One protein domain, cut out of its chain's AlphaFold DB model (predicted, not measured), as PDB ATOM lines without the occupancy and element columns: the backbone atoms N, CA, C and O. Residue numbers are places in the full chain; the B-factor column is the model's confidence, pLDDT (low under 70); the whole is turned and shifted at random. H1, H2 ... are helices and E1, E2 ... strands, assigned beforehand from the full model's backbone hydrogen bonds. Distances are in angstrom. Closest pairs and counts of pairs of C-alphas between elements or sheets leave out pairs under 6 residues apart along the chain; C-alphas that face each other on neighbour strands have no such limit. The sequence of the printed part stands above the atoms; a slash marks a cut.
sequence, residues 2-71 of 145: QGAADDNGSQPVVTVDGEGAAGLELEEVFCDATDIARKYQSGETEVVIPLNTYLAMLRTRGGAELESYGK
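What this domain is: This is residues 2 to 71 of the 145 residues of an uncharacterized protein of Lachnospiraceae bacterium (UniProt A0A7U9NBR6). There is little regular structure here: helix H1 runs beside a long looping stretch with no named element, residues 2 to 38, and hairpin E1-E2 makes a narrow arm whose residues 41 to 46 stick out at one end. Residues 19 to 25 stick out at the other end. The printed part has 70 residues, with E1, E2 and H1 in that order, two antiparallel strands, and class mixed, under half in named elements. It is a loose rod, radius of gyration of the C-alphas 14.5 A, spanning 50 by 23 by 17 A.

How they stand to each other: Look first at E1, residues 39 to 42, and E2, residues 45 to 48, an antiparallel hairpin at 147 degrees; N 40 and O 47 are 3.0 A apart, within hydrogen-bond range. H1, residues 51 to 69, follows E2 by a tight link and is apart from E1. In H1 every O i to N i+4 pair is within hydrogen-bond range. Residues 2 to 3 pair with 32 to 33, parallel.

Where its parts are: Find C-alpha 39 at (221.688, 131.183, 147.402), where E1 begins. H1 runs 26.8 A, from C-alpha 51 to C-alpha 69 at (249.058, 125.440, 154.789).

The domain as a whole: The farthest C-alphas, Leu 24 and Glu 44, are 51.4 A apart. The printed part has no cut; pLDDT is under 70 at residues 18 to 21 and 68 to 71.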
ATOM      1  N   GLN A   2     234.171 129.256 158.305       86.25
ATOM      2  CA  GLN A   2     232.867 129.871 158.572       86.25
ATOM      3  C   GLN A   2     232.199 130.289 157.261       86.25
ATOM      4  O   GLN A   2     232.812 130.988 156.466       86.25
ATOM      5  N   GLY A   3     230.973 129.833 157.015       83.06
ATOM      6  CA  GLY A   3     230.206 130.204 155.825       83.06
ATOM      7  C   GLY A   3     229.300 131.417 156.037       83.06
ATOM      8  O   GLY A   3     229.113 131.900 157.155       83.06
ATOM      9  N   ALA A   4     228.668 131.858 154.952       84.81
ATOM     10  CA  ALA A   4     227.706 132.949 154.943       84.81
ATOM     11  C   ALA A   4     226.498 132.685 155.866       84.81
ATOM     12  O   ALA A   4     225.986 131.560 155.976       84.81
ATOM     13  N   ALA A   5     226.013 133.758 156.496       81.81
ATOM     14  CA  ALA A   5     224.840 133.721 157.363       81.81
ATOM     15  C   ALA A   5     223.575 133.289 156.596       81.81
ATOM     16  O   ALA A   5     223.408 133.611 155.419       81.81
ATOM     17  N   ASP A   6     222.671 132.561 157.258       78.31
ATOM     18  CA  ASP A   6     221.284 132.459 156.783       78.31
ATOM     19  C   ASP A   6     220.471 133.715 157.096       78.31
ATOM     20  O   ASP A   6     220.923 134.640 157.768       78.31
ATOM     21  N   ASP A   7     219.224 133.696 156.628       76.31
ATOM     22  CA  ASP A   7     218.198 134.702 156.878       76.31
ATOM     23  C   ASP A   7     217.922 134.938 158.385       76.31
ATOM     24  O   ASP A   7     217.369 135.975 158.740       76.31
ATOM     25  N   ASN A   8     218.346 134.032 159.281       76.38
ATOM     26  CA  ASN A   8     218.261 134.198 160.740       76.38
ATOM     27  C   ASN A   8     219.563 134.731 161.370       76.38
ATOM     28  O   ASN A   8     219.662 134.824 162.594       76.38
ATOM     29  N   GLY A   9     220.572 135.060 160.560       74.81
ATOM     30  CA  GLY A   9     221.882 135.515 161.025       74.81
ATOM     31  C   GLY A   9     222.799 134.393 161.523       74.81
ATOM     32  O   GLY A   9     223.873 134.682 162.046       74.81
ATOM     33  N   SER A  10     222.416 133.120 161.370       81.62
ATOM     34  CA  SER A  10     223.219 131.983 161.818       81.62
ATOM     35  C   SER A  10     224.249 131.597 160.757       81.62
ATOM     36  O   SER A  10     223.918 131.321 159.600       81.62
ATOM     37  N   GLN A  11     225.517 131.547 161.161       82.94
ATOM     38  CA  GLN A  11     226.646 131.220 160.291       82.94
ATOM     39  C   GLN A  11     227.085 129.769 160.529       82.94
ATOM     40  O   GLN A  11     227.496 129.429 161.641       82.94
ATOM     41  N   PRO A  12     226.988 128.883 159.524       84.81
ATOM     42  CA  PRO A  12     227.443 127.510 159.665       84.81
ATOM     43  C   PRO A  12     228.973 127.460 159.697       84.81
ATOM     44  O   PRO A  12     229.652 128.127 158.916       84.81
ATOM     45  N   VAL A  13     229.510 126.624 160.581       85.94
ATOM     46  CA  VAL A  13     230.949 126.408 160.733       85.94
ATOM     47  C   VAL A  13     231.265 124.948 160.443       85.94
ATOM     48  O   VAL A  13     230.561 124.047 160.900       85.94
ATOM     49  N   VAL A  14     232.331 124.716 159.682       86.00
ATOM     50  CA  VAL A  14     232.918 123.391 159.482       86.00
ATOM     51  C   VAL A  14     234.373 123.387 159.927       86.00
ATOM     52  O   VAL A  14     235.127 124.333 159.665       86.00
ATOM     53  N   THR A  15     234.752 122.293 160.575       85.81
ATOM     54  CA  THR A  15     236.136 121.968 160.919       85.81
ATOM     55  C   THR A  15     236.651 120.947 159.912       85.81
ATOM     56  O   THR A  15     235.915 120.037 159.515       85.81
ATOM     57  N   VAL A  16     237.882 121.148 159.454       83.06
ATOM     58  CA  VAL A  16     238.597 120.236 158.563       83.06
ATOM     59  C   VAL A  16     239.954 120.009 159.206       83.06
ATOM     60  O   VAL A  16     240.690 120.972 159.405       83.06
ATOM     61  N   ASP A  17     240.245 118.757 159.533       80.00
ATOM     62  CA  ASP A  17     241.468 118.372 160.227       80.00
ATOM     63  C   ASP A  17     242.450 117.721 159.250       80.00
ATOM     64  O   ASP A  17     242.048 117.007 158.325       80.00
ATOM     65  N   GLY A  18     243.739 117.985 159.466       69.00
ATOM     66  CA  GLY A  18     244.843 117.340 158.760       69.00
ATOM     67  C   GLY A  18     245.202 115.991 159.385       69.00
ATOM     68  O   GLY A  18     244.336 115.243 159.827       69.00
ATOM     69  N   GLU A  19     246.496 115.682 159.449       67.88
ATOM     70  CA  GLU A  19     247.085 114.397 159.868       67.88
ATOM     71  C   GLU A  19     246.920 114.053 161.374       67.88
ATOM     72  O   GLU A  19     247.831 113.544 162.017       67.88
ATOM     73  N   GLY A  20     245.756 114.332 161.970       69.31
ATOM     74  CA  GLY A  20     245.392 113.891 163.321       69.31
ATOM     75  C   GLY A  20     246.165 114.558 164.461       69.31
ATOM     76  O   GLY A  20     246.241 113.982 165.547       69.31
ATOM     77  N   ALA A  21     246.739 115.743 164.230       69.38
ATOM     78  CA  ALA A  21     247.428 116.515 165.262       69.38
ATOM     79  C   ALA A  21     246.509 116.777 166.469       69.38
ATOM     80  O   ALA A  21     245.315 117.037 166.317       69.38
ATOM     81  N   ALA A  22     247.064 116.702 167.680       77.56
ATOM     82  CA  ALA A  22     246.325 116.906 168.921       77.56
ATOM     83  C   ALA A  22     247.199 117.582 169.986       77.56
ATOM     84  O   ALA A  22     248.425 117.478 169.981       77.56
ATOM     85  N   GLY A  23     246.561 118.247 170.951       80.56
ATOM     86  CA  GLY A  23     247.263 118.874 172.070       80.56
ATOM     87  C   GLY A  23     248.136 120.051 171.632       80.56
ATOM     88  O   GLY A  23     247.671 120.935 170.925       80.56
ATOM     89  N   LEU A  24     249.391 120.084 172.086       79.06
ATOM     90  CA  LEU A  24     250.317 121.201 171.836       79.06
ATOM     91  C   LEU A  24     250.872 121.242 170.405       79.06
ATOM     92  O   LEU A  24     251.465 122.242 170.018       79.06
ATOM     93  N   GLU A  25     250.699 120.164 169.644       72.62
ATOM     94  CA  GLU A  25     251.128 120.069 168.244       72.62
ATOM     95  C   GLU A  25     250.032 120.529 167.272       72.62
ATOM     96  O   GLU A  25     250.242 120.529 166.061       72.62
ATOM     97  N   LEU A  26     248.855 120.902 167.789       78.94
ATOM     98  CA  LEU A  26     247.743 121.390 166.987       78.94
ATOM     99  C   LEU A  26     247.941 122.874 166.655       78.94
ATOM    100  O   LEU A  26     247.965 123.726 167.543       78.94
ATOM    101  N   GLU A  27     248.031 123.176 165.364       77.19
ATOM    102  CA  GLU A  27     247.983 124.536 164.835       77.19
ATOM    103  C   GLU A  27     246.633 124.741 164.136       77.19
ATOM    104  O   GLU A  27     246.309 124.048 163.172       77.19
ATOM    105  N   GLU A  28     245.817 125.662 164.656       81.38
ATOM    106  CA  GLU A  28     244.468 125.930 164.146       81.38
ATOM    107  C   GLU A  28     244.413 127.274 163.418       81.38
ATOM    108  O   GLU A  28     244.904 128.291 163.914       81.38
ATOM    109  N   VAL A  29     243.741 127.296 162.266       82.69
ATOM    110  CA  VAL A  29     243.481 128.521 161.504       82.69
ATOM    111  C   VAL A  29     241.983 128.717 161.282       82.69
ATOM    112  O   VAL A  29     241.260 127.829 160.820       82.69
ATOM    113  N   PHE A  30     241.500 129.915 161.608       83.75
ATOM    114  CA  PHE A  30     240.128 130.320 161.328       83.75
ATOM    115  C   PHE A  30     240.062 131.007 159.965       83.75
ATOM    116  O   PHE A  30     240.610 132.089 159.781       83.75
ATOM    117  N   CYS A  31     239.363 130.377 159.019       81.31
ATOM    118  CA  CYS A  31     239.117 130.940 157.692       81.31
ATOM    119  C   CYS A  31     237.644 131.322 157.522       81.31
ATOM    120  O   CYS A  31     236.750 130.526 157.847       81.31
ATOM    121  N   ASP A  32     237.417 132.514 156.979       85.31
ATOM    122  CA  ASP A  32     236.116 132.992 156.518       85.31
ATOM    123  C   ASP A  32     235.907 132.567 155.056       85.31
ATOM    124  O   ASP A  32     236.800 132.713 154.222       85.31
ATOM    125  N   ALA A  33     234.739 131.998 154.767       84.38
ATOM    126  CA  ALA A  33     234.306 131.573 153.441       84.38
ATOM    127  C   ALA A  33     232.923 132.141 153.096       84.38
ATOM    128  O   ALA A  33     232.037 131.450 152.578       84.38
ATOM    129  N   THR A  34     232.724 133.422 153.408       82.00
ATOM    130  CA  THR A  34     231.536 134.192 153.015       82.00
ATOM    131  C   THR A  34     231.441 134.364 151.490       82.00
ATOM    132  O   THR A  34     230.369 134.668 150.969       82.00
ATOM    133  N   ASP A  35     232.527 134.107 150.753       81.38
ATOM    134  CA  ASP A  35     232.554 134.022 149.290       81.38
ATOM    135  C   ASP A  35     231.668 132.890 148.735       81.38
ATOM    136  O   ASP A  35     231.148 132.999 147.622       81.38
ATOM    137  N   ILE A  36     231.426 131.827 149.511       83.19
ATOM    138  CA  ILE A  36     230.494 130.764 149.125       83.19
ATOM    139  C   ILE A  36     229.062 131.212 149.421       83.19
ATOM    140  O   ILE A  36     228.556 131.093 150.542       83.19
ATOM    141  N   ALA A  37     228.381 131.687 148.379       82.94
ATOM    142  CA  ALA A  37     226.986 132.095 148.456       82.94
ATOM    143  C   ALA A  37     226.069 130.924 148.849       82.94
ATOM    144  O   ALA A  37     226.165 129.813 148.326       82.94
ATOM    145  N   ARG A  38     225.126 131.189 149.759       81.75
ATOM    146  CA  ARG A  38     224.125 130.208 150.220       81.75
ATOM    147  C   ARG A  38     222.884 130.147 149.322       81.75
ATOM    148  O   ARG A  38     222.046 129.259 149.478       81.75
ATOM    149  N   LYS A  39     222.766 131.084 148.385       85.94
ATOM    150  CA  LYS A  39     221.688 131.183 147.402       85.94
ATOM    151  C   LYS A  39     222.303 131.399 146.026       85.94
ATOM    152  O   LYS A  39     223.323 132.076 145.912       85.94
ATOM    153  N   TYR A  40     221.695 130.831 144.997       83.81
ATOM    154  CA  TYR A  40     222.088 131.065 143.612       83.81
ATOM    155  C   TYR A  40     220.853 131.348 142.762       83.81
ATOM    156  O   TYR A  40     219.749 130.897 143.076       83.81
ATOM    157  N   GLN A  41     221.038 132.098 141.678       84.06
ATOM    158  CA  GLN A  41     219.967 132.327 140.717       84.06
ATOM    159  C   GLN A  41     219.936 131.205 139.683       84.06
ATOM    160  O   GLN A  41     220.942 130.895 139.044       84.06
ATOM    161  N   SER A  42     218.763 130.602 139.513       82.00
ATOM    162  CA  SER A  42     218.466 129.679 138.424       82.00
ATOM    163  C   SER A  42     217.373 130.312 137.566       82.00
ATOM    164  O   SER A  42     216.184 130.221 137.871       82.00
ATOM    165  N   GLY A  43     217.789 131.048 136.530       83.12
ATOM    166  CA  GLY A  43     216.883 131.900 135.757       83.12
ATOM    167  C   GLY A  43     216.324 133.037 136.617       83.12
ATOM    168  O   GLY A  43     217.086 133.767 137.240       83.12
ATOM    169  N   GLU A  44     214.998 133.172 136.674       81.94
ATOM    170  CA  GLU A  44     214.311 134.195 137.483       81.94
ATOM    171  C   GLU A  44     214.069 133.767 138.944       81.94
ATOM    172  O   GLU A  44     213.533 134.541 139.734       81.94
ATOM    173  N   THR A  45     214.430 132.534 139.322       77.88
ATOM    174  CA  THR A  45     214.158 131.997 140.664       77.88
ATOM    175  C   THR A  45     215.423 131.965 141.515       77.88
ATOM    176  O   THR A  45     216.460 131.446 141.096       77.88
ATOM    177  N   GLU A  46     215.329 132.487 142.738       83.88
ATOM    178  CA  GLU A  46     216.366 132.338 143.758       83.88
ATOM    179  C   GLU A  46     216.224 130.971 144.440       83.88
ATOM    180  O   GLU A  46     215.176 130.645 145.001       83.88
ATOM    181  N   VAL A  47     217.280 130.158 144.383       85.31
ATOM    182  CA  VAL A  47     217.314 128.826 144.992       85.31
ATOM    183  C   VAL A  47     218.266 128.839 146.179       85.31
ATOM    184  O   VAL A  47     219.446 129.171 146.049       85.31
ATOM    185  N   VAL A  48     217.756 128.449 147.348       86.56
ATOM    186  CA  VAL A  48     218.552 128.291 148.571       86.56
ATOM    187  C   VAL A  48     219.224 126.924 148.563       86.56
ATOM    188  O   VAL A  48     218.568 125.895 148.389       86.56
ATOM    189  N   ILE A  49     220.534 126.903 148.782       85.94
ATOM    190  CA  ILE A  49     221.307 125.666 148.819       85.94
ATOM    191  C   ILE A  49     220.976 124.912 150.117       85.94
ATOM    192  O   ILE A  49     221.089 125.491 151.204       85.94
ATOM    193  N   PRO A  50     220.591 123.621 150.048       89.12
ATOM    194  CA  PRO A  50     220.342 122.818 151.238       89.12
ATOM    195  C   PRO A  50     221.558 122.794 152.163       89.12
ATOM    196  O   PRO A  50     222.693 122.661 151.703       89.12
ATOM    197  N   LEU A  51     221.320 122.855 153.477       85.12
ATOM    198  CA  LEU A  51     222.388 122.977 154.474       85.12
ATOM    199  C   LEU A  51     223.464 121.890 154.332       85.12
ATOM    200  O   LEU A  51     224.647 122.198 154.397       85.12
ATOM    201  N   ASN A  52     223.076 120.638 154.082       87.75
ATOM    202  CA  ASN A  52     224.037 119.542 153.928       87.75
ATOM    203  C   ASN A  52     224.973 119.750 152.721       87.75
ATOM    204  O   ASN A  52     226.185 119.582 152.825       87.75
ATOM    205  N   THR A  53     224.421 120.195 151.590       86.81
ATOM    206  CA  THR A  53     225.201 120.535 150.391       86.81
ATOM    207  C   THR A  53     226.112 121.732 150.652       86.81
ATOM    208  O   THR A  53     227.268 121.732 150.241       86.81
ATOM    209  N   TYR A  54     225.619 122.731 151.385       87.81
ATOM    210  CA  TYR A  54     226.402 123.903 151.765       87.81
ATOM    211  C   TYR A  54     227.599 123.547 152.658       87.81
ATOM    212  O   TYR A  54     228.725 123.954 152.379       87.81
ATOM    213  N   LEU A  55     227.388 122.706 153.675       87.75
ATOM    214  CA  LEU A  55     228.458 122.199 154.538       87.75
ATOM    215  C   LEU A  55     229.490 121.377 153.755       87.75
ATOM    216  O   LEU A  55     230.684 121.478 154.035       87.75
ATOM    217  N   ALA A  56     229.060 120.593 152.762       88.25
ATOM    218  CA  ALA A  56     229.973 119.852 151.895       88.25
ATOM    219  C   ALA A  56     230.864 120.792 151.064       88.25
ATOM    220  O   ALA A  56     232.071 120.579 151.001       88.25
ATOM    221  N   MET A  57     230.307 121.868 150.497       87.38
ATOM    222  CA  MET A  57     231.098 122.876 149.780       87.38
ATOM    223  C   MET A  57     232.106 123.576 150.697       87.38
ATOM    224  O   MET A  57     233.270 123.720 150.323       87.38
ATOM    225  N   LEU A  58     231.692 123.949 151.915       88.44
ATOM    226  CA  LEU A  58     232.595 124.534 152.909       88.44
ATOM    227  C   LEU A  58     233.724 123.567 153.293       88.44
ATOM    228  O   LEU A  58     234.864 123.998 153.447       88.44
ATOM    229  N   ARG A  59     233.444 122.262 153.421       87.44
ATOM    230  CA  ARG A  59     234.478 121.245 153.681       87.44
ATOM    231  C   ARG A  59     235.456 121.120 152.522       87.44
ATOM    232  O   ARG A  59     236.655 121.115 152.768       87.44
ATOM    233  N   THR A  60     234.973 121.066 151.281       86.75
ATOM    234  CA  THR A  60     235.841 121.010 150.094       86.75
ATOM    235  C   THR A  60     236.754 122.233 150.023       86.75
ATOM    236  O   THR A  60     237.960 122.092 149.837       86.75
ATOM    237  N   ARG A  61     236.206 123.435 150.239       86.94
ATOM    238  CA  ARG A  61     236.990 124.678 150.287       86.94
ATOM    239  C   ARG A  61     237.997 124.679 151.439       86.94
ATOM    240  O   ARG A  61     239.116 125.144 151.249       86.94
ATOM    241  N   GLY A  62     237.602 124.158 152.601       85.12
ATOM    242  CA  GLY A  62     238.459 124.049 153.780       85.12
ATOM    243  C   GLY A  62     239.613 123.075 153.573       85.12
ATOM    244  O   GLY A  62     240.729 123.395 153.952       85.12
ATOM    245  N   GLY A  63     239.374 121.941 152.909       84.44
ATOM    246  CA  GLY A  63     240.424 120.995 152.528       84.44
ATOM    247  C   GLY A  63     241.444 121.612 151.572       84.44
ATOM    248  O   GLY A  63     242.638 121.535 151.833       84.44
ATOM    249  N   ALA A  64     240.980 122.305 150.528       81.81
ATOM    250  CA  ALA A  64     241.867 122.996 149.589       81.81
ATOM    251  C   ALA A  64     242.696 124.110 150.260       81.81
ATOM    252  O   ALA A  64     243.867 124.306 149.942       81.81
ATOM    253  N   GLU A  65     242.102 124.849 151.204       81.19
ATOM    254  CA  GLU A  65     242.836 125.858 151.974       81.19
ATOM    255  C   GLU A  65     243.860 125.206 152.917       81.19
ATOM    256  O   GLU A  65     244.992 125.674 153.003       81.19
ATOM    257  N   LEU A  66     243.490 124.102 153.576       80.69
ATOM    258  CA  LEU A  66     244.362 123.349 154.476       80.69
ATOM    259  C   LEU A  66     245.581 122.769 153.748       80.69
ATOM    260  O   LEU A  66     246.693 122.869 154.261       80.69
ATOM    261  N   GLU A  67     245.407 122.238 152.535       74.19
ATOM    262  CA  GLU A  67     246.522 121.790 151.688       74.19
ATOM    263  C   GLU A  67     247.522 122.920 151.413       74.19
ATOM    264  O   GLU A  67     248.729 122.688 151.396       74.19
ATOM    265  N   SER A  68     247.047 124.163 151.282       68.31
ATOM    266  CA  SER A  68     247.925 125.320 151.100       68.31
ATOM    267  C   SER A  68     248.709 125.715 152.357       68.31
ATOM    268  O   SER A  68     249.692 126.447 152.225       68.31
ATOM    269  N   TYR A  69     248.283 125.296 153.550       69.69
ATOM    270  CA  TYR A  69     249.058 125.440 154.789       69.69
ATOM    271  C   TYR A  69     250.010 124.261 155.025       69.69
ATOM    272  O   TYR A  69     250.855 124.320 155.920       69.69
ATOM    273  N   GLY A  70     249.905 123.199 154.220       63.00
ATOM    274  CA  GLY A  70     250.873 122.114 154.218       63.00
ATOM    275  C   GLY A  70     252.284 122.646 153.971       63.00
ATOM    276  O   GLY A  70     252.489 123.610 153.233       63.00
ATOM    277  N   LYS A  71     253.288 122.020 154.597       55.88
ATOM    278  CA  LYS A  71     254.697 122.371 154.375       55.88
ATOM    279  C   LYS A  71     255.049 122.169 152.900       55.88
ATOM    280  O   LYS A  71     255.316 121.050 152.472       55.88
TER     281      LYS A  71